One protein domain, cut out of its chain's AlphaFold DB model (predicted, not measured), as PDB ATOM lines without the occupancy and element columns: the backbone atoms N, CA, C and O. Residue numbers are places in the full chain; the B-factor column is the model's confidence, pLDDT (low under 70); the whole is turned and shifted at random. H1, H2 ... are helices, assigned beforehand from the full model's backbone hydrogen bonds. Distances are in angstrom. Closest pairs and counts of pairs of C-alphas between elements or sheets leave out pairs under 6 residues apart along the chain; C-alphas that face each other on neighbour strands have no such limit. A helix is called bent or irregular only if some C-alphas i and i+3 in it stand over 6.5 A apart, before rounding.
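This is residues 319 to 374 and 467 to 594 of the 678 residues of an uncharacterized protein of Coprinopsis marcescibilis (UniProt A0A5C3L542). One long helix, H6, runs through the middle of a cluster of helices, with H1b crossing it on one side and H2 running alongside it on the other. H7 folds back at its end, and residues 351 to 357 and 537 to 542 stick out. The printed part has 184 residues with nine named helices, H1 to H9 in chain order, and no named strand. It is all helix, mostly crossed in packing and compact, with a radius of gyration of the C-alphas of 17.5 A and spans of 47 by 42 by 40 A.

H1, residues 319 to 345, begins at C-alpha 319 (72.373, 44.325, -34.406). By its hydrogen bonds it was assigned as one helix, but it is bent, with C-alphas 327 and 330 7.1 A apart. Its arms are H1a, residues 319 to 327, and H1b, residues 330 to 345, 22.5 A long. H2 is residues 467 to 480, 19.4 A, H3 488 to 494, H4 516 to 527 and H5 530 to 534. H6, residues 543 to 567, measures 36.3 A. H7 is residues 570 to 575, H8 577 to 586, and H9 590 to 594, ending at C-alpha 594 (65.724, 24.916, -42.340).

H6 is the hub. H1b touches its residues 556 to 560, about perpendicular at 87 degrees; the closest C-alphas, Met 336 and Leu 556, are 6.0 A apart. H2 touches H6 at a shallow tilt of 17 degrees, opposite ways, closest at C-alphas 479 and 551, 6.9 A. H4 touches H6 with residues 524 to 527, closest at C-alphas 527 and 549, 4.2 A. H5 only just touches H6, with 3 pairs of C-alphas within 8 A. H6 and H7 form a helical hairpin. H3 touches H2, and H8 touches H1a. H8 and H9 only just touch, only at the corner, with 3 pairs. Every O i to N i+4 pair is within hydrogen-bond range in the helices and arms other than H4, with 7 of 8.

Residues 375 to 466 are not printed; C-alphas 374 and 467 are 23.5 A apart across this cut. The link from H3 to H4, 21 residues, is long. The pLDDT is under 70 in 59 residues, among them 494 to 541.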
ATOM      1  N   ALA A 319      72.507  42.910 -34.726       93.75
ATOM      2  CA  ALA A 319      72.373  44.325 -34.406       93.75
ATOM      3  C   ALA A 319      71.802  45.122 -35.586       93.75
ATOM      4  O   ALA A 319      70.959  45.992 -35.373       93.75
ATOM      5  N   ASP A 320      72.202  44.802 -36.817       93.25
ATOM      6  CA  ASP A 320      71.658  45.440 -38.019       93.25
ATOM      7  C   ASP A 320      70.166  45.137 -38.163       93.25
ATOM      8  O   ASP A 320      69.370  46.049 -38.376       93.25
ATOM      9  N   ILE A 321      69.763  43.883 -37.942       92.19
ATOM     10  CA  ILE A 321      68.355  43.467 -37.996       92.19
ATOM     11  C   ILE A 321      67.531  44.176 -36.909       92.19
ATOM     12  O   ILE A 321      66.445  44.679 -37.193       92.19
ATOM     13  N   LEU A 322      68.044  44.280 -35.677       93.19
ATOM     14  CA  LEU A 322      67.380  45.018 -34.590       93.19
ATOM     15  C   LEU A 322      67.246  46.516 -34.895       93.19
ATOM     16  O   LEU A 322      66.232  47.137 -34.557       93.19
ATOM     17  N   ASN A 323      68.260  47.106 -35.530       95.19
ATOM     18  CA  ASN A 323      68.231  48.504 -35.949       95.19
ATOM     19  C   ASN A 323      67.194  48.731 -37.055       95.19
ATOM     20  O   ASN A 323      66.453  49.712 -36.988       95.19
ATOM     21  N   LEU A 324      67.104  47.817 -38.028       93.88
ATOM     22  CA  LEU A 324      66.078  47.839 -39.074       93.88
ATOM     23  C   LEU A 324      64.674  47.722 -38.470       93.88
ATOM     24  O   LEU A 324      63.823  48.566 -38.749       93.88
ATOM     25  N   ASP A 325      64.457  46.761 -37.567       93.81
ATOM     26  CA  ASP A 325      63.183  46.602 -36.856       93.81
ATOM     27  C   ASP A 325      62.802  47.890 -36.116       93.81
ATOM     28  O   ASP A 325      61.719  48.435 -36.309       93.81
ATOM     29  N   SER A 326      63.732  48.461 -35.349       94.25
ATOM     30  CA  SER A 326      63.499  49.699 -34.598       94.25
ATOM     31  C   SER A 326      63.186  50.899 -35.505       94.25
ATOM     32  O   SER A 326      62.358  51.744 -35.147       94.25
ATOM     33  N   LYS A 327      63.836  50.986 -36.674       95.31
ATOM     34  CA  LYS A 327      63.638  52.043 -37.680       95.31
ATOM     35  C   LYS A 327      62.262  51.935 -38.344       95.31
ATOM     36  O   LYS A 327      61.595  52.956 -38.528       95.31
ATOM     37  N   ASP A 328      61.822  50.721 -38.666       94.56
ATOM     38  CA  ASP A 328      60.621  50.474 -39.467       94.56
ATOM     39  C   ASP A 328      59.358  50.175 -38.649       94.56
ATOM     40  O   ASP A 328      58.241  50.460 -39.103       94.56
ATOM     41  N   TYR A 329      59.505  49.731 -37.400       93.94
ATOM     42  CA  TYR A 329      58.393  49.436 -36.499       93.94
ATOM     43  C   TYR A 329      57.368  50.575 -36.364       93.94
ATOM     44  O   TYR A 329      56.168  50.287 -36.362       93.94
ATOM     45  N   PRO A 330      57.734  51.877 -36.314       95.50
ATOM     46  CA  PRO A 330      56.746  52.957 -36.288       95.50
ATOM     47  C   PRO A 330      55.767  52.929 -37.473       95.50
ATOM     48  O   PRO A 330      54.592  53.278 -37.300       95.50
ATOM     49  N   LYS A 331      56.231  52.494 -38.653       94.31
ATOM     50  CA  LYS A 331      55.429  52.373 -39.876       94.31
ATOM     51  C   LYS A 331      54.441  51.207 -39.751       94.31
ATOM     52  O   LYS A 331      53.237  51.400 -39.930       94.31
ATOM     53  N   VAL A 332      54.926  50.038 -39.324       94.38
ATOM     54  CA  VAL A 332      54.103  48.842 -39.061       94.38
ATOM     55  C   VAL A 332      53.068  49.122 -37.968       94.38
ATOM     56  O   VAL A 332      51.878  48.857 -38.130       94.38
ATOM     57  N   HIS A 333      53.480  49.762 -36.874       93.19
ATOM     58  CA  HIS A 333      52.613  50.122 -35.757       93.19
ATOM     59  C   HIS A 333      51.507  51.115 -36.158       93.19
ATOM     60  O   HIS A 333      50.387  51.051 -35.636       93.19
ATOM     61  N   ALA A 334      51.770  52.038 -37.090       92.44
ATOM     62  CA  ALA A 334      50.729  52.905 -37.642       92.44
ATOM     63  C   ALA A 334      49.629  52.094 -38.342       92.44
ATOM     64  O   ALA A 334      48.443  52.353 -38.114       92.44
ATOM     65  N   GLN A 335      50.020  51.078 -39.112       94.00
ATOM     66  CA  GLN A 335      49.098  50.179 -39.800       94.00
ATOM     67  C   GLN A 335      48.371  49.246 -38.837       94.00
ATOM     68  O   GLN A 335      47.162  49.096 -38.955       94.00
ATOM     69  N   MET A 336      49.035  48.725 -37.802       92.06
ATOM     70  CA  MET A 336      48.370  47.955 -36.741       92.06
ATOM     71  C   MET A 336      47.257  48.755 -36.065       92.06
ATOM     72  O   MET A 336      46.144  48.259 -35.896       92.06
ATOM     73  N   LYS A 337      47.521  50.019 -35.706       88.88
ATOM     74  CA  LYS A 337      46.499  50.904 -35.122       88.88
ATOM     75  C   LYS A 337      45.307  51.075 -36.059       88.88
ATOM     76  O   LYS A 337      44.167  51.081 -35.594       88.88
ATOM     77  N   HIS A 338      45.563  51.210 -37.358       91.69
ATOM     78  CA  HIS A 338      44.509  51.307 -38.356       91.69
ATOM     79  C   HIS A 338      43.759  49.985 -38.552       91.69
ATOM     80  O   HIS A 338      42.537  50.004 -38.611       91.69
ATOM     81  N   ALA A 339      44.444  48.843 -38.580       89.94
ATOM     82  CA  ALA A 339      43.823  47.527 -38.674       89.94
ATOM     83  C   ALA A 339      42.883  47.280 -37.491       89.94
ATOM     84  O   ALA A 339      41.734  46.893 -37.691       89.94
ATOM     85  N   VAL A 340      43.324  47.604 -36.269       88.06
ATOM     86  CA  VAL A 340      42.450  47.580 -35.094       88.06
ATOM     87  C   VAL A 340      41.261  48.507 -35.309       88.06
ATOM     88  O   VAL A 340      40.137  48.059 -35.141       88.06
ATOM     89  N   LEU A 341      41.478  49.760 -35.729       86.81
ATOM     90  CA  LEU A 341      40.396  50.709 -36.004       86.81
ATOM     91  C   LEU A 341      39.384  50.165 -37.023       86.81
ATOM     92  O   LEU A 341      38.190  50.286 -36.770       86.81
ATOM     93  N   GLN A 342      39.832  49.555 -38.124       87.75
ATOM     94  CA  GLN A 342      38.964  48.943 -39.135       87.75
ATOM     95  C   GLN A 342      38.141  47.803 -38.545       87.75
ATOM     96  O   GLN A 342      36.931  47.795 -38.724       87.75
ATOM     97  N   ILE A 343      38.750  46.923 -37.743       81.38
ATOM     98  CA  ILE A 343      38.014  45.873 -37.021       81.38
ATOM     99  C   ILE A 343      36.891  46.483 -36.174       81.38
ATOM    100  O   ILE A 343      35.811  45.902 -36.088       81.38
ATOM    101  N   LEU A 344      37.114  47.663 -35.580       81.81
ATOM    102  CA  LEU A 344      36.059  48.329 -34.825       81.81
ATOM    103  C   LEU A 344      34.981  48.969 -35.702       81.81
ATOM    104  O   LEU A 344      33.807  48.922 -35.352       81.81
ATOM    105  N   LEU A 345      35.371  49.601 -36.809       83.06
ATOM    106  CA  LEU A 345      34.445  50.288 -37.713       83.06
ATOM    107  C   LEU A 345      33.590  49.315 -38.533       83.06
ATOM    108  O   LEU A 345      32.453  49.646 -38.853       83.06
ATOM    109  N   ASP A 346      34.136  48.144 -38.857       79.50
ATOM    110  CA  ASP A 346      33.457  47.073 -39.590       79.50
ATOM    111  C   ASP A 346      32.641  46.156 -38.667       79.50
ATOM    112  O   ASP A 346      31.978  45.225 -39.138       79.50
ATOM    113  N   SER A 347      32.680  46.394 -37.351       76.69
ATOM    114  CA  SER A 347      31.854  45.652 -36.407       76.69
ATOM    115  C   SER A 347      30.370  45.893 -36.720       76.69
ATOM    116  O   SER A 347      29.966  47.033 -36.969       76.69
ATOM    117  N   PRO A 348      29.531  44.842 -36.763       72.06
ATOM    118  CA  PRO A 348      28.129  44.991 -37.149       72.06
ATOM    119  C   PRO A 348      27.328  45.861 -36.174       72.06
ATOM    120  O   PRO A 348      26.224  46.297 -36.499       72.06
ATOM    121  N   GLU A 349      27.881  46.122 -34.998       79.00
ATOM    122  CA  GLU A 349      27.264  46.912 -33.942       79.00
ATOM    123  C   GLU A 349      27.595  48.401 -34.073       79.00
ATOM    124  O   GLU A 349      26.895  49.245 -33.510       79.00
ATOM    125  N   PHE A 350      28.569  48.733 -34.926       74.31
ATOM    126  CA  PHE A 350      28.918  50.093 -35.290       74.31
ATOM    127  C   PHE A 350      28.339  50.482 -36.659       74.31
ATOM    128  O   PHE A 350      28.870  50.162 -37.724       74.31
ATOM    129  N   GLU A 351      27.256  51.266 -36.664       84.00
ATOM    130  CA  GLU A 351      26.706  51.797 -37.913       84.00
ATOM    131  C   GLU A 351      27.456  53.067 -38.357       84.00
ATOM    132  O   GLU A 351      27.061  54.192 -38.030       84.00
ATOM    133  N   LEU A 352      28.508  52.906 -39.171       81.19
ATOM    134  CA  LEU A 352      29.341  54.008 -39.689       81.19
ATOM    135  C   LEU A 352      28.531  55.147 -40.343       81.19
ATOM    136  O   LEU A 352      28.947  56.307 -40.316       81.19
ATOM    137  N   SER A 353      27.358  54.841 -40.912       88.50
ATOM    138  CA  SER A 353      26.463  55.828 -41.531       88.50
ATOM    139  C   SER A 353      25.997  56.901 -40.529       88.50
ATOM    140  O   SER A 353      25.864  58.076 -40.892       88.50
ATOM    141  N   THR A 354      25.829  56.517 -39.260       87.81
ATOM    142  CA  THR A 354      25.283  57.347 -38.176       87.81
ATOM    143  C   THR A 354      26.347  58.170 -37.451       87.81
ATOM    144  O   THR A 354      26.022  59.155 -36.786       87.81
ATOM    145  N   TYR A 355      27.628  57.828 -37.619       84.94
ATOM    146  CA  TYR A 355      28.732  58.503 -36.944       84.94
ATOM    147  C   TYR A 355      28.995  59.897 -37.541       84.94
ATOM    148  O   TYR A 355      29.270  60.041 -38.738       84.94
ATOM    149  N   LEU A 356      28.926  60.938 -36.698       87.62
ATOM    150  CA  LEU A 356      29.044  62.346 -37.112       87.62
ATOM    151  C   LEU A 356      30.383  62.641 -37.805       87.62
ATOM    152  O   LEU A 356      30.433  63.386 -38.779       87.62
ATOM    153  N   GLU A 357      31.455  62.009 -37.334       88.19
ATOM    154  CA  GLU A 357      32.817  62.189 -37.837       88.19
ATOM    155  C   GLU A 357      33.249  61.078 -38.812       88.19
ATOM    156  O   GLU A 357      34.441  60.814 -38.965       88.19
ATOM    157  N   ARG A 358      32.314  60.406 -39.504       84.25
ATOM    158  CA  ARG A 358      32.637  59.305 -40.442       84.25
ATOM    159  C   ARG A 358      33.574  59.696 -41.590       84.25
ATOM    160  O   ARG A 358      34.182  58.831 -42.204       84.25
ATOM    161  N   THR A 359      33.690  60.990 -41.884       88.19
ATOM    162  CA  THR A 359      34.606  61.544 -42.894       88.19
ATOM    163  C   THR A 359      35.857  62.182 -42.289       88.19
ATOM    164  O   THR A 359      36.578  62.880 -42.997       88.19
ATOM    165  N   SER A 360      36.097  62.015 -40.984       89.75
ATOM    166  CA  SER A 360      37.267  62.574 -40.304       89.75
ATOM    167  C   SER A 360      38.554  61.988 -40.867       89.75
ATOM    168  O   SER A 360      38.660  60.778 -41.070       89.75
ATOM    169  N   ASP A 361      39.565  62.837 -41.053       87.94
ATOM    170  CA  ASP A 361      40.892  62.416 -41.514       87.94
ATOM    171  C   ASP A 361      41.531  61.378 -40.581       87.94
ATOM    172  O   ASP A 361      42.334  60.564 -41.021       87.94
ATOM    173  N   LYS A 362      41.117  61.343 -39.307       81.38
ATOM    174  CA  LYS A 362      41.579  60.365 -38.312       81.38
ATOM    175  C   LYS A 362      41.113  58.930 -38.582       81.38
ATOM    176  O   LYS A 362      41.656  58.013 -37.976       81.38
ATOM    177  N   LEU A 363      40.091  58.739 -39.421       84.44
ATOM    178  CA  LEU A 363      39.601  57.416 -39.825       84.44
ATOM    179  C   LEU A 363      40.220  56.931 -41.139       84.44
ATOM    180  O   LEU A 363      39.941  55.812 -41.565       84.44
ATOM    181  N   LYS A 364      41.022  57.770 -41.806       88.50
ATOM    182  CA  LYS A 364      41.683  57.387 -43.050       88.50
ATOM    183  C   LYS A 364      42.799  56.389 -42.762       88.50
ATOM    184  O   LYS A 364      43.489  56.487 -41.746       88.50
ATOM    185  N   SER A 365      42.987  55.465 -43.700       89.81
ATOM    186  CA  SER A 365      44.150  54.582 -43.712       89.81
ATOM    187  C   SER A 365      45.438  55.399 -43.686       89.81
ATOM    188  O   SER A 365      45.496  56.433 -44.366       89.81
ATOM    189  N   PRO A 366      46.475  54.952 -42.952       93.69
ATOM    190  CA  PRO A 366      47.818  55.455 -43.155       93.69
ATOM    191  C   PRO A 366      48.169  55.340 -44.637       93.69
ATOM    192  O   PRO A 366      47.707  54.423 -45.328       93.69
ATOM    193  N   LEU A 367      48.946  56.309 -45.119       92.56
ATOM    194  CA  LEU A 367      49.414  56.295 -46.495       92.56
ATOM    195  C   LEU A 367      50.234  55.019 -46.724       92.56
ATOM    196  O   LEU A 367      51.052  54.684 -45.862       92.56
ATOM    197  N   PRO A 368      50.015  54.315 -47.847       94.50
ATOM    198  CA  PRO A 368      50.882  53.216 -48.234       94.50
ATOM    199  C   PRO A 368      52.334  53.688 -48.332       94.50
ATOM    200  O   PRO A 368      52.577  54.832 -48.724       94.50
ATOM    201  N   ILE A 369      53.282  52.825 -47.975       94.81
ATOM    202  CA  ILE A 369      54.708  53.177 -47.956       94.81
ATOM    203  C   ILE A 369      55.265  53.116 -49.376       94.81
ATOM    204  O   ILE A 369      55.814  54.098 -49.867       94.81
ATOM    205  N   ASN A 370      55.073  51.981 -50.045       95.38
ATOM    206  CA  ASN A 370      55.471  51.780 -51.434       95.38
ATOM    207  C   ASN A 370      54.419  50.900 -52.136       95.38
ATOM    208  O   ASN A 370      54.595  49.681 -52.251       95.38
ATOM    209  N   PRO A 371      53.275  51.488 -52.541       94.25
ATOM    210  CA  PRO A 371      52.204  50.755 -53.194       94.25
ATOM    211  C   PRO A 371      52.566  50.419 -54.641       94.25
ATOM    212  O   PRO A 371      53.034  51.267 -55.400       94.25
ATOM    213  N   LEU A 372      52.245  49.199 -55.060       91.81
ATOM    214  CA  LEU A 372      52.300  48.811 -56.460       91.81
ATOM    215  C   LEU A 372      51.338  49.668 -57.293       91.81
ATOM    216  O   LEU A 372      50.237  50.007 -56.841       91.81
ATOM    217  N   PRO A 373      51.718  49.996 -58.538       92.12
ATOM    218  CA  PRO A 373      50.857  50.769 -59.410       92.12
ATOM    219  C   PRO A 373      49.587  49.979 -59.762       92.12
ATOM    220  O   PRO A 373      49.604  48.760 -59.945       92.12
ATOM    221  N   VAL A 374      48.462  50.690 -59.852       89.75
ATOM    222  CA  VAL A 374      47.135  50.116 -60.110       89.75
ATOM    223  C   VAL A 374      46.658  50.489 -61.506       89.75
ATOM    224  O   VAL A 374      46.772  51.635 -61.917       89.75
ATOM    225  N   LEU A 467      54.843  32.640 -47.121       87.31
ATOM    226  CA  LEU A 467      55.237  33.270 -45.857       87.31
ATOM    227  C   LEU A 467      54.013  33.561 -44.983       87.31
ATOM    228  O   LEU A 467      53.994  33.190 -43.814       87.31
ATOM    229  N   GLN A 468      52.954  34.142 -45.555       85.88
ATOM    230  CA  GLN A 468      51.700  34.379 -44.841       85.88
ATOM    231  C   GLN A 468      51.091  33.059 -44.328       85.88
ATOM    232  O   GLN A 468      50.667  32.975 -43.178       85.88
ATOM    233  N   MET A 469      51.067  31.994 -45.134       81.25
ATOM    234  CA  MET A 469      50.571  30.681 -44.694       81.25
ATOM    235  C   MET A 469      51.423  30.071 -43.570       81.25
ATOM    236  O   MET A 469      50.869  29.548 -42.601       81.25
ATOM    237  N   ALA A 470      52.751  30.155 -43.676       83.06
ATOM    238  CA  ALA A 470      53.687  29.694 -42.655       83.06
ATOM    239  C   ALA A 470      53.523  30.491 -41.358       83.06
ATOM    240  O   ALA A 470      53.482  29.907 -40.276       83.06
ATOM    241  N   PHE A 471      53.321  31.804 -41.464       83.50
ATOM    242  CA  PHE A 471      53.052  32.671 -40.327       83.50
ATOM    243  C   PHE A 471      51.734  32.284 -39.635       83.50
ATOM    244  O   PHE A 471      51.714  32.055 -38.427       83.50
ATOM    245  N   ALA A 472      50.649  32.072 -40.387       81.75
ATOM    246  CA  ALA A 472      49.389  31.579 -39.822       81.75
ATOM    247  C   ALA A 472      49.542  30.214 -39.122       81.75
ATOM    248  O   ALA A 472      48.964  29.995 -38.057       81.75
ATOM    249  N   LYS A 473      50.322  29.292 -39.707       79.62
ATOM    250  CA  LYS A 473      50.623  27.981 -39.108       79.62
ATOM    251  C   LYS A 473      51.437  28.131 -37.819       79.62
ATOM    252  O   LYS A 473      51.107  27.474 -36.836       79.62
ATOM    253  N   SER A 474      52.448  29.001 -37.819       82.75
ATOM    254  CA  SER A 474      53.286  29.321 -36.656       82.75
ATOM    255  C   SER A 474      52.438  29.869 -35.507       82.75
ATOM    256  O   SER A 474      52.461  29.323 -34.407       82.75
ATOM    257  N   LEU A 475      51.583  30.854 -35.800       80.19
ATOM    258  CA  LEU A 475      50.595  31.404 -34.873       80.19
ATOM    259  C   LEU A 475      49.683  30.322 -34.292       80.19
ATOM    260  O   LEU A 475      49.499  30.230 -33.080       80.19
ATOM    261  N   HIS A 476      49.102  29.482 -35.148       76.94
ATOM    262  CA  HIS A 476      48.236  28.407 -34.677       76.94
ATOM    263  C   HIS A 476      49.000  27.468 -33.743       76.94
ATOM    264  O   HIS A 476      48.552  27.261 -32.622       76.94
ATOM    265  N   ALA A 477      50.180  26.984 -34.140       80.44
ATOM    266  CA  ALA A 477      50.985  26.059 -33.347       80.44
ATOM    267  C   ALA A 477      51.423  26.648 -31.993       80.44
ATOM    268  O   ALA A 477      51.262  25.999 -30.959       80.44
ATOM    269  N   GLN A 478      51.923  27.886 -31.985       83.44
ATOM    270  CA  GLN A 478      52.441  28.559 -30.791       83.44
ATOM    271  C   GLN A 478      51.349  28.817 -29.745       83.44
ATOM    272  O   GLN A 478      51.595  28.718 -28.541       83.44
ATOM    273  N   TYR A 479      50.131  29.127 -30.194       81.69
ATOM    274  CA  TYR A 479      49.041  29.537 -29.311       81.69
ATOM    275  C   TYR A 479      47.937  28.485 -29.148       81.69
ATOM    276  O   TYR A 479      47.013  28.710 -28.364       81.69
ATOM    277  N   LEU A 480      48.026  27.324 -29.815       79.44
ATOM    278  CA  LEU A 480      47.032  26.248 -29.702       79.44
ATOM    279  C   LEU A 480      46.862  25.783 -28.253       79.44
ATOM    280  O   LEU A 480      45.740  25.702 -27.757       79.44
ATOM    281  N   GLY A 481      47.968  25.509 -27.559       82.56
ATOM    282  CA  GLY A 481      47.936  24.932 -26.217       82.56
ATOM    283  C   GLY A 481      47.223  23.571 -26.177       82.56
ATOM    284  O   GLY A 481      47.182  22.835 -27.160       82.56
ATOM    285  N   THR A 482      46.651  23.221 -25.023       79.44
ATOM    286  CA  THR A 482      45.852  21.993 -24.847       79.44
ATOM    287  C   THR A 482      44.424  22.344 -24.437       79.44
ATOM    288  O   THR A 482      44.184  23.433 -23.927       79.44
ATOM    289  N   SER A 483      43.473  21.419 -24.605       72.81
ATOM    290  CA  SER A 483      42.077  21.584 -24.150       72.81
ATOM    291  C   SER A 483      41.959  21.892 -22.653       72.81
ATOM    292  O   SER A 483      41.127  22.688 -22.227       72.81
ATOM    293  N   LYS A 484      42.836  21.285 -21.844       75.75
ATOM    294  CA  LYS A 484      42.918  21.507 -20.390       75.75
ATOM    295  C   LYS A 484      43.825  22.680 -20.006       75.75
ATOM    296  O   LYS A 484      43.799  23.110 -18.854       75.75
ATOM    297  N   GLY A 485      44.664  23.128 -20.933       75.44
ATOM    298  CA  GLY A 485      45.614  24.216 -20.750       75.44
ATOM    299  C   GLY A 485      45.031  25.559 -21.171       75.44
ATOM    300  O   GLY A 485      43.884  25.663 -21.590       75.44
ATOM    301  N   GLN A 486      45.847  26.599 -21.057       68.94
ATOM    302  CA  GLN A 486      45.495  27.944 -21.502       68.94
ATOM    303  C   GLN A 486      45.989  28.119 -22.950       68.94
ATOM    304  O   GLN A 486      47.175  27.938 -23.233       68.94
ATOM    305  N   GLY A 487      45.072  28.382 -23.885       74.62
ATOM    306  CA  GLY A 487      45.371  28.499 -25.319       74.62
ATOM    307  C   GLY A 487      44.122  28.480 -26.206       74.62
ATOM    308  O   GLY A 487      42.996  28.353 -25.716       74.62
ATOM    309  N   LEU A 488      44.311  28.582 -27.525       69.81
ATOM    310  CA  LEU A 488      43.224  28.561 -28.512       69.81
ATOM    311  C   LEU A 488      42.405  27.265 -28.449       69.81
ATOM    312  O   LEU A 488      41.201  27.305 -28.662       69.81
ATOM    313  N   GLY A 489      43.018  26.135 -28.091       71.25
ATOM    314  CA  GLY A 489      42.343  24.850 -27.920       71.25
ATOM    315  C   GLY A 489      41.240  24.894 -26.859       71.25
ATOM    316  O   GLY A 489      40.141  24.398 -27.098       71.25
ATOM    317  N   GLN A 490      41.485  25.566 -25.731       78.75
ATOM    318  CA  GLN A 490      40.461  25.795 -24.709       78.75
ATOM    319  C   GLN A 490      39.340  26.698 -25.240       78.75
ATOM    320  O   GLN A 490      38.162  26.411 -25.038       78.75
ATOM    321  N   ALA A 491      39.688  27.773 -25.957       68.75
ATOM    322  CA  ALA A 491      38.700  28.664 -26.563       68.75
ATOM    323  C   ALA A 491      37.835  27.933 -27.607       68.75
ATOM    324  O   ALA A 491      36.621  28.120 -27.641       68.75
ATOM    325  N   PHE A 492      38.426  27.057 -28.424       69.94
ATOM    326  CA  PHE A 492      37.701  26.242 -29.399       69.94
ATOM    327  C   PHE A 492      36.712  25.289 -28.727       69.94
ATOM    328  O   PHE A 492      35.586  25.146 -29.209       69.94
ATOM    329  N   GLU A 493      37.097  24.676 -27.606       70.94
ATOM    330  CA  GLU A 493      36.219  23.811 -26.816       70.94
ATOM    331  C   GLU A 493      35.067  24.600 -26.181       70.94
ATOM    332  O   GLU A 493      33.905  24.223 -26.338       70.94
ATOM    333  N   LEU A 494      35.366  25.747 -25.563       68.62
ATOM    334  CA  LEU A 494      34.362  26.639 -24.970       68.62
ATOM    335  C   LEU A 494      33.365  27.173 -26.008       68.62
ATOM    336  O   LEU A 494      32.173  27.281 -25.727       68.62
ATOM    337  N   LEU A 495      33.832  27.470 -27.223       63.53
ATOM    338  CA  LEU A 495      33.003  27.948 -28.333       63.53
ATOM    339  C   LEU A 495      32.334  26.811 -29.129       63.53
ATOM    340  O   LEU A 495      31.665  27.081 -30.133       63.53
ATOM    341  N   ASN A 496      32.517  25.551 -28.712       65.56
ATOM    342  CA  ASN A 496      32.022  24.343 -29.379       65.56
ATOM    343  C   ASN A 496      32.372  24.298 -30.884       65.56
ATOM    344  O   ASN A 496      31.560  23.912 -31.733       65.56
ATOM    345  N   LYS A 497      33.588  24.732 -31.238       53.16
ATOM    346  CA  LYS A 497      34.098  24.730 -32.614       53.16
ATOM    347  C   LYS A 497      34.864  23.441 -32.891       53.16
ATOM    348  O   LYS A 497      36.060  23.327 -32.632       53.16
ATOM    349  N   LYS A 498      34.168  22.454 -33.454       57.66
ATOM    350  CA  LYS A 498      34.788  21.214 -33.939       57.66
ATOM    351  C   LYS A 498      35.602  21.492 -35.210       57.66
ATOM    352  O   LYS A 498      35.157  22.248 -36.067       57.66
ATOM    353  N   GLY A 499      36.778  20.874 -35.328       57.44
ATOM    354  CA  GLY A 499      37.645  20.962 -36.515       57.44
ATOM    355  C   GLY A 499      38.803  21.965 -36.430       57.44
ATOM    356  O   GLY A 499      39.735  21.838 -37.210       57.44
ATOM    357  N   LEU A 500      38.810  22.883 -35.453       55.88
ATOM    358  CA  LEU A 500      39.873  23.897 -35.293       55.88
ATOM    359  C   LEU A 500      41.117  23.407 -34.521       55.88
ATOM    360  O   LEU A 500      42.150  24.073 -34.523       55.88
ATOM    361  N   PHE A 501      41.036  22.229 -33.889       61.25
ATOM    362  CA  PHE A 501      42.189  21.533 -33.294       61.25
ATOM    363  C   PHE A 501      43.155  20.981 -34.348       61.25
ATOM    364  O   PHE A 501      44.310  20.699 -34.049       61.25
ATOM    365  N   SER A 502      42.675  20.815 -35.582       55.81
ATOM    366  CA  SER A 502      43.503  20.468 -36.726       55.81
ATOM    367  C   SER A 502      44.041  21.755 -37.349       55.81
ATOM    368  O   SER A 502      43.274  22.672 -37.618       55.81
ATOM    369  N   THR A 503      45.335  21.797 -37.664       51.09
ATOM    370  CA  THR A 503      45.999  22.848 -38.465       51.09
ATOM    371  C   THR A 503      45.482  22.947 -39.913       51.09
ATOM    372  O   THR A 503      46.046  23.670 -40.733       51.09
ATOM    373  N   LYS A 504      44.403  22.232 -40.267       45.53
ATOM    374  CA  LYS A 504      43.760  22.306 -41.581       45.53
ATOM    375  C   LYS A 504      42.884  23.561 -41.658       45.53
ATOM    376  O   LYS A 504      41.846  23.675 -41.013       45.53
ATOM    377  N   THR A 505      43.327  24.508 -42.474       35.62
ATOM    378  CA  THR A 505      42.802  25.869 -42.636       35.62
ATOM    379  C   THR A 505      41.458  25.923 -43.376       35.62
ATOM    380  O   THR A 505      41.427  26.116 -44.588       35.62
ATOM    381  N   GLN A 506      40.321  25.811 -42.670       36.25
ATOM    382  CA  GLN A 506      39.009  26.253 -43.188       36.25
ATOM    383  C   GLN A 506      38.061  26.813 -42.096       36.25
ATOM    384  O   GLN A 506      37.587  26.059 -41.251       36.25
ATOM    385  N   GLY A 507      37.686  28.106 -42.198       33.47
ATOM    386  CA  GLY A 507      36.409  28.672 -41.687       33.47
ATOM    387  C   GLY A 507      36.464  29.817 -40.629       33.47
ATOM    388  O   GLY A 507      37.248  29.693 -39.694       33.47
ATOM    389  N   PRO A 508      35.620  30.889 -40.706       35.44
ATOM    390  CA  PRO A 508      35.685  32.098 -39.844       35.44
ATOM    391  C   PRO A 508      34.509  32.296 -38.843       35.44
ATOM    392  O   PRO A 508      33.425  31.754 -39.058       35.44
ATOM    393  N   PHE A 509      34.690  33.130 -37.795       31.23
ATOM    394  CA  PHE A 509      33.648  33.611 -36.847       31.23
ATOM    395  C   PHE A 509      33.945  35.028 -36.268       31.23
ATOM    396  O   PHE A 509      35.111  35.370 -36.099       31.23
ATOM    397  N   HIS A 510      32.892  35.806 -35.934       32.44
ATOM    398  CA  HIS A 510      32.888  37.196 -35.391       32.44
ATOM    399  C   HIS A 510      31.825  37.423 -34.273       32.44
ATOM    400  O   HIS A 510      30.910  36.598 -34.187       32.44
ATOM    401  N   HIS A 511      31.970  38.540 -33.508       37.22
ATOM    402  CA  HIS A 511      31.045  39.371 -32.651       37.22
ATOM    403  C   HIS A 511      31.758  39.823 -31.338       37.22
ATOM    404  O   HIS A 511      32.552  39.029 -30.839       37.22
ATOM    405  N   ASP A 512      31.605  40.990 -30.670       45.91
ATOM    406  CA  ASP A 512      30.784  42.240 -30.711       45.91
ATOM    407  C   ASP A 512      31.461  43.288 -29.741       45.91
ATOM    408  O   ASP A 512      32.257  42.870 -28.893       45.91
ATOM    409  N   LEU A 513      31.254  44.619 -29.865       48.94
ATOM    410  CA  LEU A 513      32.355  45.601 -29.849       48.94
ATOM    411  C   LEU A 513      32.150  47.052 -29.302       48.94
ATOM    412  O   LEU A 513      32.952  47.929 -29.614       48.94
ATOM    413  N   GLU A 514      31.191  47.392 -28.439       37.38
ATOM    414  CA  GLU A 514      31.039  48.817 -28.014       37.38
ATOM    415  C   GLU A 514      31.934  49.288 -26.833       37.38
ATOM    416  O   GLU A 514      32.054  50.482 -26.569       37.38
ATOM    417  N   GLU A 515      32.705  48.409 -26.177       43.25
ATOM    418  CA  GLU A 515      33.769  48.824 -25.226       43.25
ATOM    419  C   GLU A 515      35.110  49.153 -25.918       43.25
ATOM    420  O   GLU A 515      36.069  49.635 -25.306       43.25
ATOM    421  N   LEU A 516      35.204  48.913 -27.224       35.78
ATOM    422  CA  LEU A 516      36.416  48.358 -27.815       35.78
ATOM    423  C   LEU A 516      37.337  49.372 -28.493       35.78
ATOM    424  O   LEU A 516      38.434  49.028 -28.907       35.78
ATOM    425  N   LYS A 517      36.947  50.647 -28.540       37.00
ATOM    426  CA  LYS A 517      37.751  51.745 -29.110       37.00
ATOM    427  C   LYS A 517      38.653  52.417 -28.080       37.00
ATOM    428  O   LYS A 517      39.818  52.697 -28.359       37.00
ATOM    429  N   ALA A 518      38.154  52.574 -26.854       42.28
ATOM    430  CA  ALA A 518      38.987  52.887 -25.695       42.28
ATOM    431  C   ALA A 518      39.807  51.662 -25.257       42.28
ATOM    432  O   ALA A 518      40.938  51.814 -24.784       42.28
ATOM    433  N   LEU A 519      39.261  50.458 -25.472       38.06
ATOM    434  CA  LEU A 519      39.972  49.195 -25.335       38.06
ATOM    435  C   LEU A 519      41.055  49.067 -26.402       38.06
ATOM    436  O   LEU A 519      42.156  48.812 -26.002       38.06
ATOM    437  N   ALA A 520      40.839  49.324 -27.694       41.75
ATOM    438  CA  ALA A 520      41.805  49.128 -28.788       41.75
ATOM    439  C   ALA A 520      43.150  49.825 -28.572       41.75
ATOM    440  O   ALA A 520      44.205  49.199 -28.643       41.75
ATOM    441  N   SER A 521      43.125  51.120 -28.255       46.66
ATOM    442  CA  SER A 521      44.355  51.861 -27.953       46.66
ATOM    443  C   SER A 521      44.970  51.449 -26.608       46.66
ATOM    444  O   SER A 521      46.189  51.464 -26.476       46.66
ATOM    445  N   ASN A 522      44.163  51.022 -25.626       48.59
ATOM    446  CA  ASN A 522      44.657  50.371 -24.405       48.59
ATOM    447  C   ASN A 522      45.041  48.894 -24.615       48.59
ATOM    448  O   ASN A 522      45.752  48.361 -23.785       48.59
ATOM    449  N   LEU A 523      44.584  48.220 -25.665       50.53
ATOM    450  CA  LEU A 523      44.753  46.800 -25.964       50.53
ATOM    451  C   LEU A 523      46.056  46.642 -26.674       50.53
ATOM    452  O   LEU A 523      46.875  45.891 -26.195       50.53
ATOM    453  N   VAL A 524      46.310  47.446 -27.700       54.72
ATOM    454  CA  VAL A 524      47.655  47.563 -28.253       54.72
ATOM    455  C   VAL A 524      48.623  47.940 -27.130       54.72
ATOM    456  O   VAL A 524      49.536  47.186 -26.843       54.72
ATOM    457  N   LYS A 525      48.351  49.000 -26.359       59.00
ATOM    458  CA  LYS A 525      49.296  49.484 -25.336       59.00
ATOM    459  C   LYS A 525      49.449  48.617 -24.066       59.00
ATOM    460  O   LYS A 525      50.493  48.680 -23.427       59.00
ATOM    461  N   LYS A 526      48.427  47.869 -23.627       54.41
ATOM    462  CA  LYS A 526      48.453  47.028 -22.398       54.41
ATOM    463  C   LYS A 526      48.406  45.527 -22.672       54.41
ATOM    464  O   LYS A 526      48.544  44.758 -21.718       54.41
ATOM    465  N   TYR A 527      48.139  45.130 -23.913       49.81
ATOM    466  CA  TYR A 527      47.874  43.751 -24.314       49.81
ATOM    467  C   TYR A 527      48.312  43.420 -25.759       49.81
ATOM    468  O   TYR A 527      47.850  42.418 -26.283       49.81
ATOM    469  N   ALA A 528      49.123  44.230 -26.451       55.25
ATOM    470  CA  ALA A 528      49.616  43.915 -27.801       55.25
ATOM    471  C   ALA A 528      50.780  44.838 -28.238       55.25
ATOM    472  O   ALA A 528      50.878  45.211 -29.405       55.25
ATOM    473  N   SER A 529      51.644  45.253 -27.304       62.34
ATOM    474  CA  SER A 529      52.847  46.055 -27.573       62.34
ATOM    475  C   SER A 529      54.001  45.605 -26.682       62.34
ATOM    476  O   SER A 529      53.763  45.083 -25.593       62.34
ATOM    477  N   SER A 530      55.245  45.866 -27.088       60.19
ATOM    478  CA  SER A 530      56.437  45.575 -26.271       60.19
ATOM    479  C   SER A 530      56.353  46.234 -24.886       60.19
ATOM    480  O   SER A 530      56.539  45.566 -23.870       60.19
ATOM    481  N   ASP A 531      55.876  47.484 -24.822       62.75
ATOM    482  CA  ASP A 531      55.603  48.192 -23.561       62.75
ATOM    483  C   ASP A 531      54.630  47.445 -22.629       62.75
ATOM    484  O   ASP A 531      54.730  47.563 -21.407       62.75
ATOM    485  N   ALA A 532      53.663  46.696 -23.172       58.47
ATOM    486  CA  ALA A 532      52.725  45.911 -22.374       58.47
ATOM    487  C   ALA A 532      53.404  44.708 -21.708       58.47
ATOM    488  O   ALA A 532      53.010  44.308 -20.609       58.47
ATOM    489  N   LEU A 533      54.403  44.136 -22.384       58.00
ATOM    490  CA  LEU A 533      55.198  43.023 -21.881       58.00
ATOM    491  C   LEU A 533      56.105  43.478 -20.728       58.00
ATOM    492  O   LEU A 533      56.241  42.763 -19.737       58.00
ATOM    493  N   GLU A 534      56.687  44.673 -20.850       66.25
ATOM    494  CA  GLU A 534      57.685  45.209 -19.917       66.25
ATOM    495  C   GLU A 534      57.074  45.889 -18.677       66.25
ATOM    496  O   GLU A 534      57.612  45.775 -17.576       66.25
ATOM    497  N   ASN A 535      55.919  46.555 -18.802       62.12
ATOM    498  CA  ASN A 535      55.346  47.394 -17.735       62.12
ATOM    499  C   ASN A 535      54.393  46.668 -16.761       62.12
ATOM    500  O   ASN A 535      53.475  47.298 -16.228       62.12
ATOM    501  N   ASN A 536      54.558  45.366 -16.507       53.72
ATOM    502  CA  ASN A 536      53.679  44.607 -15.603       53.72
ATOM    503  C   ASN A 536      54.355  44.382 -14.226       53.72
ATOM    504  O   ASN A 536      55.095  43.414 -14.067       53.72
ATOM    505  N   PRO A 537      54.142  45.243 -13.204       49.81
ATOM    506  CA  PRO A 537      54.951  45.271 -11.980       49.81
ATOM    507  C   PRO A 537      54.452  44.297 -10.897       49.81
ATOM    508  O   PRO A 537      54.766  44.463  -9.716       49.81
ATOM    509  N   THR A 538      53.613  43.314 -11.238       52.25
ATOM    510  CA  THR A 538      53.041  42.411 -10.234       52.25
ATOM    511  C   THR A 538      54.060  41.378  -9.761       52.25
ATOM    512  O   THR A 538      54.736  40.728 -10.550       52.25
ATOM    513  N   VAL A 539      54.109  41.185  -8.440       57.91
ATOM    514  CA  VAL A 539      55.008  40.266  -7.711       57.91
ATOM    515  C   VAL A 539      54.867  38.796  -8.159       57.91
ATOM    516  O   VAL A 539      55.751  37.984  -7.900       57.91
ATOM    517  N   GLN A 540      53.794  38.456  -8.884       57.62
ATOM    518  CA  GLN A 540      53.702  37.252  -9.710       57.62
ATOM    519  C   GLN A 540      53.191  37.626 -11.115       57.62
ATOM    520  O   GLN A 540      52.170  38.318 -11.220       57.62
ATOM    521  N   PRO A 541      53.878  37.218 -12.195       62.38
ATOM    522  CA  PRO A 541      53.430  37.486 -13.556       62.38
ATOM    523  C   PRO A 541      52.179  36.659 -13.889       62.38
ATOM    524  O   PRO A 541      52.196  35.432 -13.810       62.38
ATOM    525  N   ASP A 542      51.096  37.333 -14.288       79.38
ATOM    526  CA  ASP A 542      49.908  36.693 -14.866       79.38
ATOM    527  C   ASP A 542      50.261  36.138 -16.256       79.38
ATOM    528  O   ASP A 542      50.276  36.851 -17.267       79.38
ATOM    529  N   GLN A 543      50.602  34.850 -16.282       77.19
ATOM    530  CA  GLN A 543      51.015  34.131 -17.483       77.19
ATOM    531  C   GLN A 543      49.923  34.133 -18.563       77.19
ATOM    532  O   GLN A 543      50.246  34.250 -19.748       77.19
ATOM    533  N   GLN A 544      48.647  34.084 -18.169       73.88
ATOM    534  CA  GLN A 544      47.518  34.088 -19.097       73.88
ATOM    535  C   GLN A 544      47.428  35.430 -19.818       73.88
ATOM    536  O   GLN A 544      47.341  35.492 -21.046       73.88
ATOM    537  N   ARG A 545      47.513  36.525 -19.058       73.69
ATOM    538  CA  ARG A 545      47.513  37.870 -19.631       73.69
ATOM    539  C   ARG A 545      48.699  38.090 -20.563       73.69
ATOM    540  O   ARG A 545      48.519  38.688 -21.623       73.69
ATOM    541  N   ARG A 546      49.888  37.585 -20.216       79.12
ATOM    542  CA  ARG A 546      51.066  37.643 -21.097       79.12
ATOM    543  C   ARG A 546      50.834  36.874 -22.402       79.12
ATOM    544  O   ARG A 546      51.120  37.413 -23.463       79.12
ATOM    545  N   GLN A 547      50.275  35.667 -22.350       77.25
ATOM    546  CA  GLN A 547      50.019  34.848 -23.543       77.25
ATOM    547  C   GLN A 547      48.990  35.485 -24.484       77.25
ATOM    548  O   GLN A 547      49.228  35.560 -25.685       77.25
ATOM    549  N   VAL A 548      47.888  36.007 -23.941       77.44
ATOM    550  CA  VAL A 548      46.893  36.763 -24.724       77.44
ATOM    551  C   VAL A 548      47.522  38.012 -25.337       77.44
ATOM    552  O   VAL A 548      47.200  38.380 -26.465       77.44
ATOM    553  N   THR A 549      48.441  38.647 -24.605       80.19
ATOM    554  CA  THR A 549      49.121  39.850 -25.077       80.19
ATOM    555  C   THR A 549      49.999  39.578 -26.292       80.19
ATOM    556  O   THR A 549      49.925  40.292 -27.290       80.19
ATOM    557  N   MET A 550      50.791  38.508 -26.223       83.62
ATOM    558  CA  MET A 550      51.638  38.081 -27.335       83.62
ATOM    559  C   MET A 550      50.786  37.627 -28.533       83.62
ATOM    560  O   MET A 550      51.039  38.069 -29.648       83.62
ATOM    561  N   TRP A 551      49.702  36.869 -28.299       83.44
ATOM    562  CA  TRP A 551      48.778  36.456 -29.368       83.44
ATOM    563  C   TRP A 551      48.216  37.647 -30.139       83.44
ATOM    564  O   TRP A 551      48.243  37.658 -31.367       83.44
ATOM    565  N   ASN A 552      47.698  38.651 -29.432       83.56
ATOM    566  CA  ASN A 552      47.095  39.810 -30.077       83.56
ATOM    567  C   ASN A 552      48.126  40.622 -30.869       83.56
ATOM    568  O   ASN A 552      47.798  41.122 -31.941       83.56
ATOM    569  N   TRP A 553      49.354  40.751 -30.360       87.56
ATOM    570  CA  TRP A 553      50.436  41.433 -31.072       87.56
ATOM    571  C   TRP A 553      50.790  40.706 -32.376       87.56
ATOM    572  O   TRP A 553      50.760  41.316 -33.446       87.56
ATOM    573  N   ASP A 554      51.019  39.394 -32.308       87.75
ATOM    574  CA  ASP A 554      51.396  38.600 -33.477       87.75
ATOM    575  C   ASP A 554      50.243  38.484 -34.492       87.75
ATOM    576  O   ASP A 554      50.442  38.590 -35.703       87.75
ATOM    577  N   ALA A 555      49.003  38.321 -34.023       84.00
ATOM    578  CA  ALA A 555      47.828  38.286 -34.893       84.00
ATOM    579  C   ALA A 555      47.620  39.621 -35.626       84.00
ATOM    580  O   ALA A 555      47.191  39.633 -36.781       84.00
ATOM    581  N   LEU A 556      47.949  40.753 -34.992       89.06
ATOM    582  CA  LEU A 556      47.910  42.056 -35.653       89.06
ATOM    583  C   LEU A 556      48.992  42.190 -36.721       89.06
ATOM    584  O   LEU A 556      48.687  42.715 -37.790       89.06
ATOM    585  N   GLN A 557      50.204  41.682 -36.484       91.75
ATOM    586  CA  GLN A 557      51.221  41.604 -37.538       91.75
ATOM    587  C   GLN A 557      50.699  40.804 -38.734       91.75
ATOM    588  O   GLN A 557      50.771  41.273 -39.866       91.75
ATOM    589  N   TYR A 558      50.082  39.646 -38.492       88.81
ATOM    590  CA  TYR A 558      49.507  38.828 -39.559       88.81
ATOM    591  C   TYR A 558      48.447  39.574 -40.381       88.81
ATOM    592  O   TYR A 558      48.455  39.512 -41.610       88.81
ATOM    593  N   ILE A 559      47.546  40.304 -39.717       88.31
ATOM    594  CA  ILE A 559      46.509  41.099 -40.390       88.31
ATOM    595  C   ILE A 559      47.134  42.220 -41.225       88.31
ATOM    596  O   ILE A 559      46.693  42.457 -42.349       88.31
ATOM    597  N   VAL A 560      48.157  42.901 -40.701       93.94
ATOM    598  CA  VAL A 560      48.864  43.959 -41.435       93.94
ATOM    599  C   VAL A 560      49.574  43.384 -42.660       93.94
ATOM    600  O   VAL A 560      49.440  43.955 -43.739       93.94
ATOM    601  N   LEU A 561      50.233  42.227 -42.539       93.81
ATOM    602  CA  LEU A 561      50.860  41.542 -43.672       93.81
ATOM    603  C   LEU A 561      49.828  41.150 -44.743       93.81
ATOM    604  O   LEU A 561      50.037  41.408 -45.926       93.81
ATOM    605  N   ASP A 562      48.694  40.570 -44.340       89.94
ATOM    606  CA  ASP A 562      47.592  40.214 -45.248       89.94
ATOM    607  C   ASP A 562      47.044  41.440 -45.997       89.94
ATOM    608  O   ASP A 562      46.798  41.384 -47.205       89.94
ATOM    609  N   GLN A 563      46.874  42.564 -45.295       91.81
ATOM    610  CA  GLN A 563      46.443  43.822 -45.899       91.81
ATOM    611  C   GLN A 563      47.488  44.351 -46.880       91.81
ATOM    612  O   GLN A 563      47.124  44.660 -48.012       91.81
ATOM    613  N   ALA A 564      48.763  44.381 -46.483       94.94
ATOM    614  CA  ALA A 564      49.868  44.838 -47.317       94.94
ATOM    615  C   ALA A 564      49.953  44.037 -48.626       94.94
ATOM    616  O   ALA A 564      50.018  44.626 -49.703       94.94
ATOM    617  N   ILE A 565      49.831  42.706 -48.554       91.31
ATOM    618  CA  ILE A 565      49.802  41.823 -49.730       91.31
ATOM    619  C   ILE A 565      48.593  42.135 -50.625       91.31
ATOM    620  O   ILE A 565      48.732  42.245 -51.843       91.31
ATOM    621  N   LYS A 566      47.395  42.302 -50.047       89.38
ATOM    622  CA  LYS A 566      46.164  42.586 -50.808       89.38
ATOM    623  C   LYS A 566      46.180  43.951 -51.487       89.38
ATOM    624  O   LYS A 566      45.614  44.085 -52.572       89.38
ATOM    625  N   THR A 567      46.773  44.957 -50.850       91.94
ATOM    626  CA  THR A 567      46.901  46.308 -51.411       91.94
ATOM    627  C   THR A 567      48.150  46.478 -52.268       91.94
ATOM    628  O   THR A 567      48.268  47.492 -52.948       91.94
ATOM    629  N   GLY A 568      49.064  45.504 -52.249       93.38
ATOM    630  CA  GLY A 568      50.358  45.589 -52.913       93.38
ATOM    631  C   GLY A 568      51.277  46.649 -52.303       93.38
ATOM    632  O   GLY A 568      51.979  47.311 -53.053       93.38
ATOM    633  N   ASP A 569      51.247  46.869 -50.985       96.31
ATOM    634  CA  ASP A 569      52.157  47.805 -50.305       96.31
ATOM    635  C   ASP A 569      53.478  47.106 -49.957       96.31
ATOM    636  O   ASP A 569      53.650  46.577 -48.858       96.31
ATOM    637  N   VAL A 570      54.396  47.078 -50.924       94.81
ATOM    638  CA  VAL A 570      55.674  46.355 -50.826       94.81
ATOM    639  C   VAL A 570      56.542  46.926 -49.711       94.81
ATOM    640  O   VAL A 570      57.130  46.169 -48.950       94.81
ATOM    641  N   GLY A 571      56.535  48.248 -49.532       96.19
ATOM    642  CA  GLY A 571      57.336  48.904 -48.495       96.19
ATOM    643  C   GLY A 571      56.866  48.553 -47.084       96.19
ATOM    644  O   GLY A 571      57.666  48.493 -46.154       96.19
ATOM    645  N   LEU A 572      55.569  48.274 -46.909       96.88
ATOM    646  CA  LEU A 572      55.048  47.750 -45.648       96.88
ATOM    647  C   LEU A 572      55.411  46.280 -45.445       96.88
ATOM    648  O   LEU A 572      55.718  45.891 -44.325       96.88
ATOM    649  N   MET A 573      55.402  45.480 -46.511       96.38
ATOM    650  CA  MET A 573      55.835  44.081 -46.455       96.38
ATOM    651  C   MET A 573      57.318  43.978 -46.062       96.38
ATOM    652  O   MET A 573      57.658  43.188 -45.186       96.38
ATOM    653  N   GLU A 574      58.180  44.819 -46.638       94.94
ATOM    654  CA  GLU A 574      59.611  44.918 -46.308       94.94
ATOM    655  C   GLU A 574      59.842  45.397 -44.873       94.94
ATOM    656  O   GLU A 574      60.584  44.762 -44.128       94.94
ATOM    657  N   ALA A 575      59.130  46.445 -44.442       96.12
ATOM    658  CA  ALA A 575      59.193  46.972 -43.076       96.12
ATOM    659  C   ALA A 575      58.829  45.932 -41.997       96.12
ATOM    660  O   ALA A 575      59.177  46.100 -40.830       96.12
ATOM    661  N   MET A 576      58.103  44.872 -42.365       95.81
ATOM    662  CA  MET A 576      57.736  43.781 -41.464       95.81
ATOM    663  C   MET A 576      58.764  42.644 -41.416       95.81
ATOM    664  O   MET A 576      58.695  41.827 -40.498       95.81
ATOM    665  N   LEU A 577      59.700  42.556 -42.370       93.94
ATOM    666  CA  LEU A 577      60.656  41.444 -42.447       93.94
ATOM    667  C   LEU A 577      61.480  41.258 -41.166       93.94
ATOM    668  O   LEU A 577      61.552  40.115 -40.708       93.94
ATOM    669  N   PRO A 578      62.043  42.313 -40.537       94.12
ATOM    670  CA  PRO A 578      62.802  42.144 -39.299       94.12
ATOM    671  C   PRO A 578      61.957  41.539 -38.167       94.12
ATOM    672  O   PRO A 578      62.362  40.549 -37.555       94.12
ATOM    673  N   SER A 579      60.742  42.059 -37.946       91.62
ATOM    674  CA  SER A 579      59.823  41.547 -36.920       91.62
ATOM    675  C   SER A 579      59.444  40.082 -37.173       91.62
ATOM    676  O   SER A 579      59.462  39.262 -36.251       91.62
ATOM    677  N   LEU A 580      59.136  39.734 -38.428       91.56
ATOM    678  CA  LEU A 580      58.787  38.368 -38.823       91.56
ATOM    679  C   LEU A 580      59.971  37.412 -38.626       91.56
ATOM    680  O   LEU A 580      59.783  36.302 -38.128       91.56
ATOM    681  N   LEU A 581      61.190  37.842 -38.958       90.12
ATOM    682  CA  LEU A 581      62.402  37.049 -38.767       90.12
ATOM    683  C   LEU A 581      62.612  36.697 -37.287       90.12
ATOM    684  O   LEU A 581      62.782  35.521 -36.958       90.12
ATOM    685  N   PHE A 582      62.515  37.678 -36.382       87.81
ATOM    686  CA  PHE A 582      62.602  37.421 -34.939       87.81
ATOM    687  C   PHE A 582      61.531  36.448 -34.455       87.81
ATOM    688  O   PHE A 582      61.804  35.594 -33.610       87.81
ATOM    689  N   GLN A 583      60.321  36.544 -35.001       86.12
ATOM    690  CA  GLN A 583      59.236  35.652 -34.633       86.12
ATOM    691  C   GLN A 583      59.506  34.199 -35.041       86.12
ATOM    692  O   GLN A 583      59.308  33.289 -34.231       86.12
ATOM    693  N   PHE A 584      59.966  33.961 -36.271       85.19
ATOM    694  CA  PHE A 584      60.275  32.603 -36.722       85.19
ATOM    695  C   PHE A 584      61.461  31.997 -35.963       85.19
ATOM    696  O   PHE A 584      61.386  30.829 -35.570       85.19
ATOM    697  N   LEU A 585      62.502  32.791 -35.681       83.19
ATOM    698  CA  LEU A 585      63.648  32.361 -34.873       83.19
ATOM    699  C   LEU A 585      63.242  32.045 -33.424       83.19
ATOM    700  O   LEU A 585      63.579  30.986 -32.893       83.19
ATOM    701  N   GLY A 586      62.467  32.928 -32.787       79.50
ATOM    702  CA  GLY A 586      62.042  32.781 -31.392       79.50
ATOM    703  C   GLY A 586      61.008  31.675 -31.156       79.50
ATOM    704  O   GLY A 586      60.931  31.130 -30.055       79.50
ATOM    705  N   GLY A 587      60.228  31.307 -32.176       70.62
ATOM    706  CA  GLY A 587      59.183  30.283 -32.082       70.62
ATOM    707  C   GLY A 587      59.685  28.835 -32.049       70.62
ATOM    708  O   GLY A 587      58.862  27.923 -32.033       70.62
ATOM    709  N   GLY A 588      61.002  28.593 -32.102       64.31
ATOM    710  CA  GLY A 588      61.557  27.243 -32.295       64.31
ATOM    711  C   GLY A 588      61.241  26.656 -33.677       64.31
ATOM    712  O   GLY A 588      61.548  25.500 -33.956       64.31
ATOM    713  N   ASN A 589      60.671  27.480 -34.560       58.72
ATOM    714  CA  ASN A 589      60.361  27.167 -35.946       58.72
ATOM    715  C   ASN A 589      61.559  27.452 -36.862       58.72
ATOM    716  O   ASN A 589      61.378  27.582 -38.068       58.72
ATOM    717  N   GLY A 590      62.786  27.478 -36.320       52.38
ATOM    718  CA  GLY A 590      64.010  27.459 -37.127       52.38
ATOM    719  C   GLY A 590      63.996  26.293 -38.119       52.38
ATOM    720  O   GLY A 590      64.303  26.476 -39.286       52.38
ATOM    721  N   LYS A 591      63.435  25.140 -37.723       46.41
ATOM    722  CA  LYS A 591      63.176  24.008 -38.631       46.41
ATOM    723  C   LYS A 591      62.155  24.316 -39.736       46.41
ATOM    724  O   LYS A 591      62.265  23.792 -40.824       46.41
ATOM    725  N   SER A 592      61.189  25.212 -39.532       46.19
ATOM    726  CA  SER A 592      60.309  25.666 -40.629       46.19
ATOM    727  C   SER A 592      61.032  26.564 -41.644       46.19
ATOM    728  O   SER A 592      60.518  26.767 -42.742       46.19
ATOM    729  N   LEU A 593      62.199  27.104 -41.273       43.03
ATOM    730  CA  LEU A 593      63.127  27.806 -42.160       43.03
ATOM    731  C   LEU A 593      64.216  26.864 -42.729       43.03
ATOM    732  O   LEU A 593      64.724  27.144 -43.815       43.03
ATOM    733  N   GLU A 594      64.526  25.737 -42.066       39.81
ATOM    734  CA  GLU A 594      65.724  24.916 -42.340       39.81
ATOM    735  C   GLU A 594      65.496  23.394 -42.572       39.81
ATOM    736  O   GLU A 594      66.223  22.796 -43.356       39.81
TER     737      GLU A 594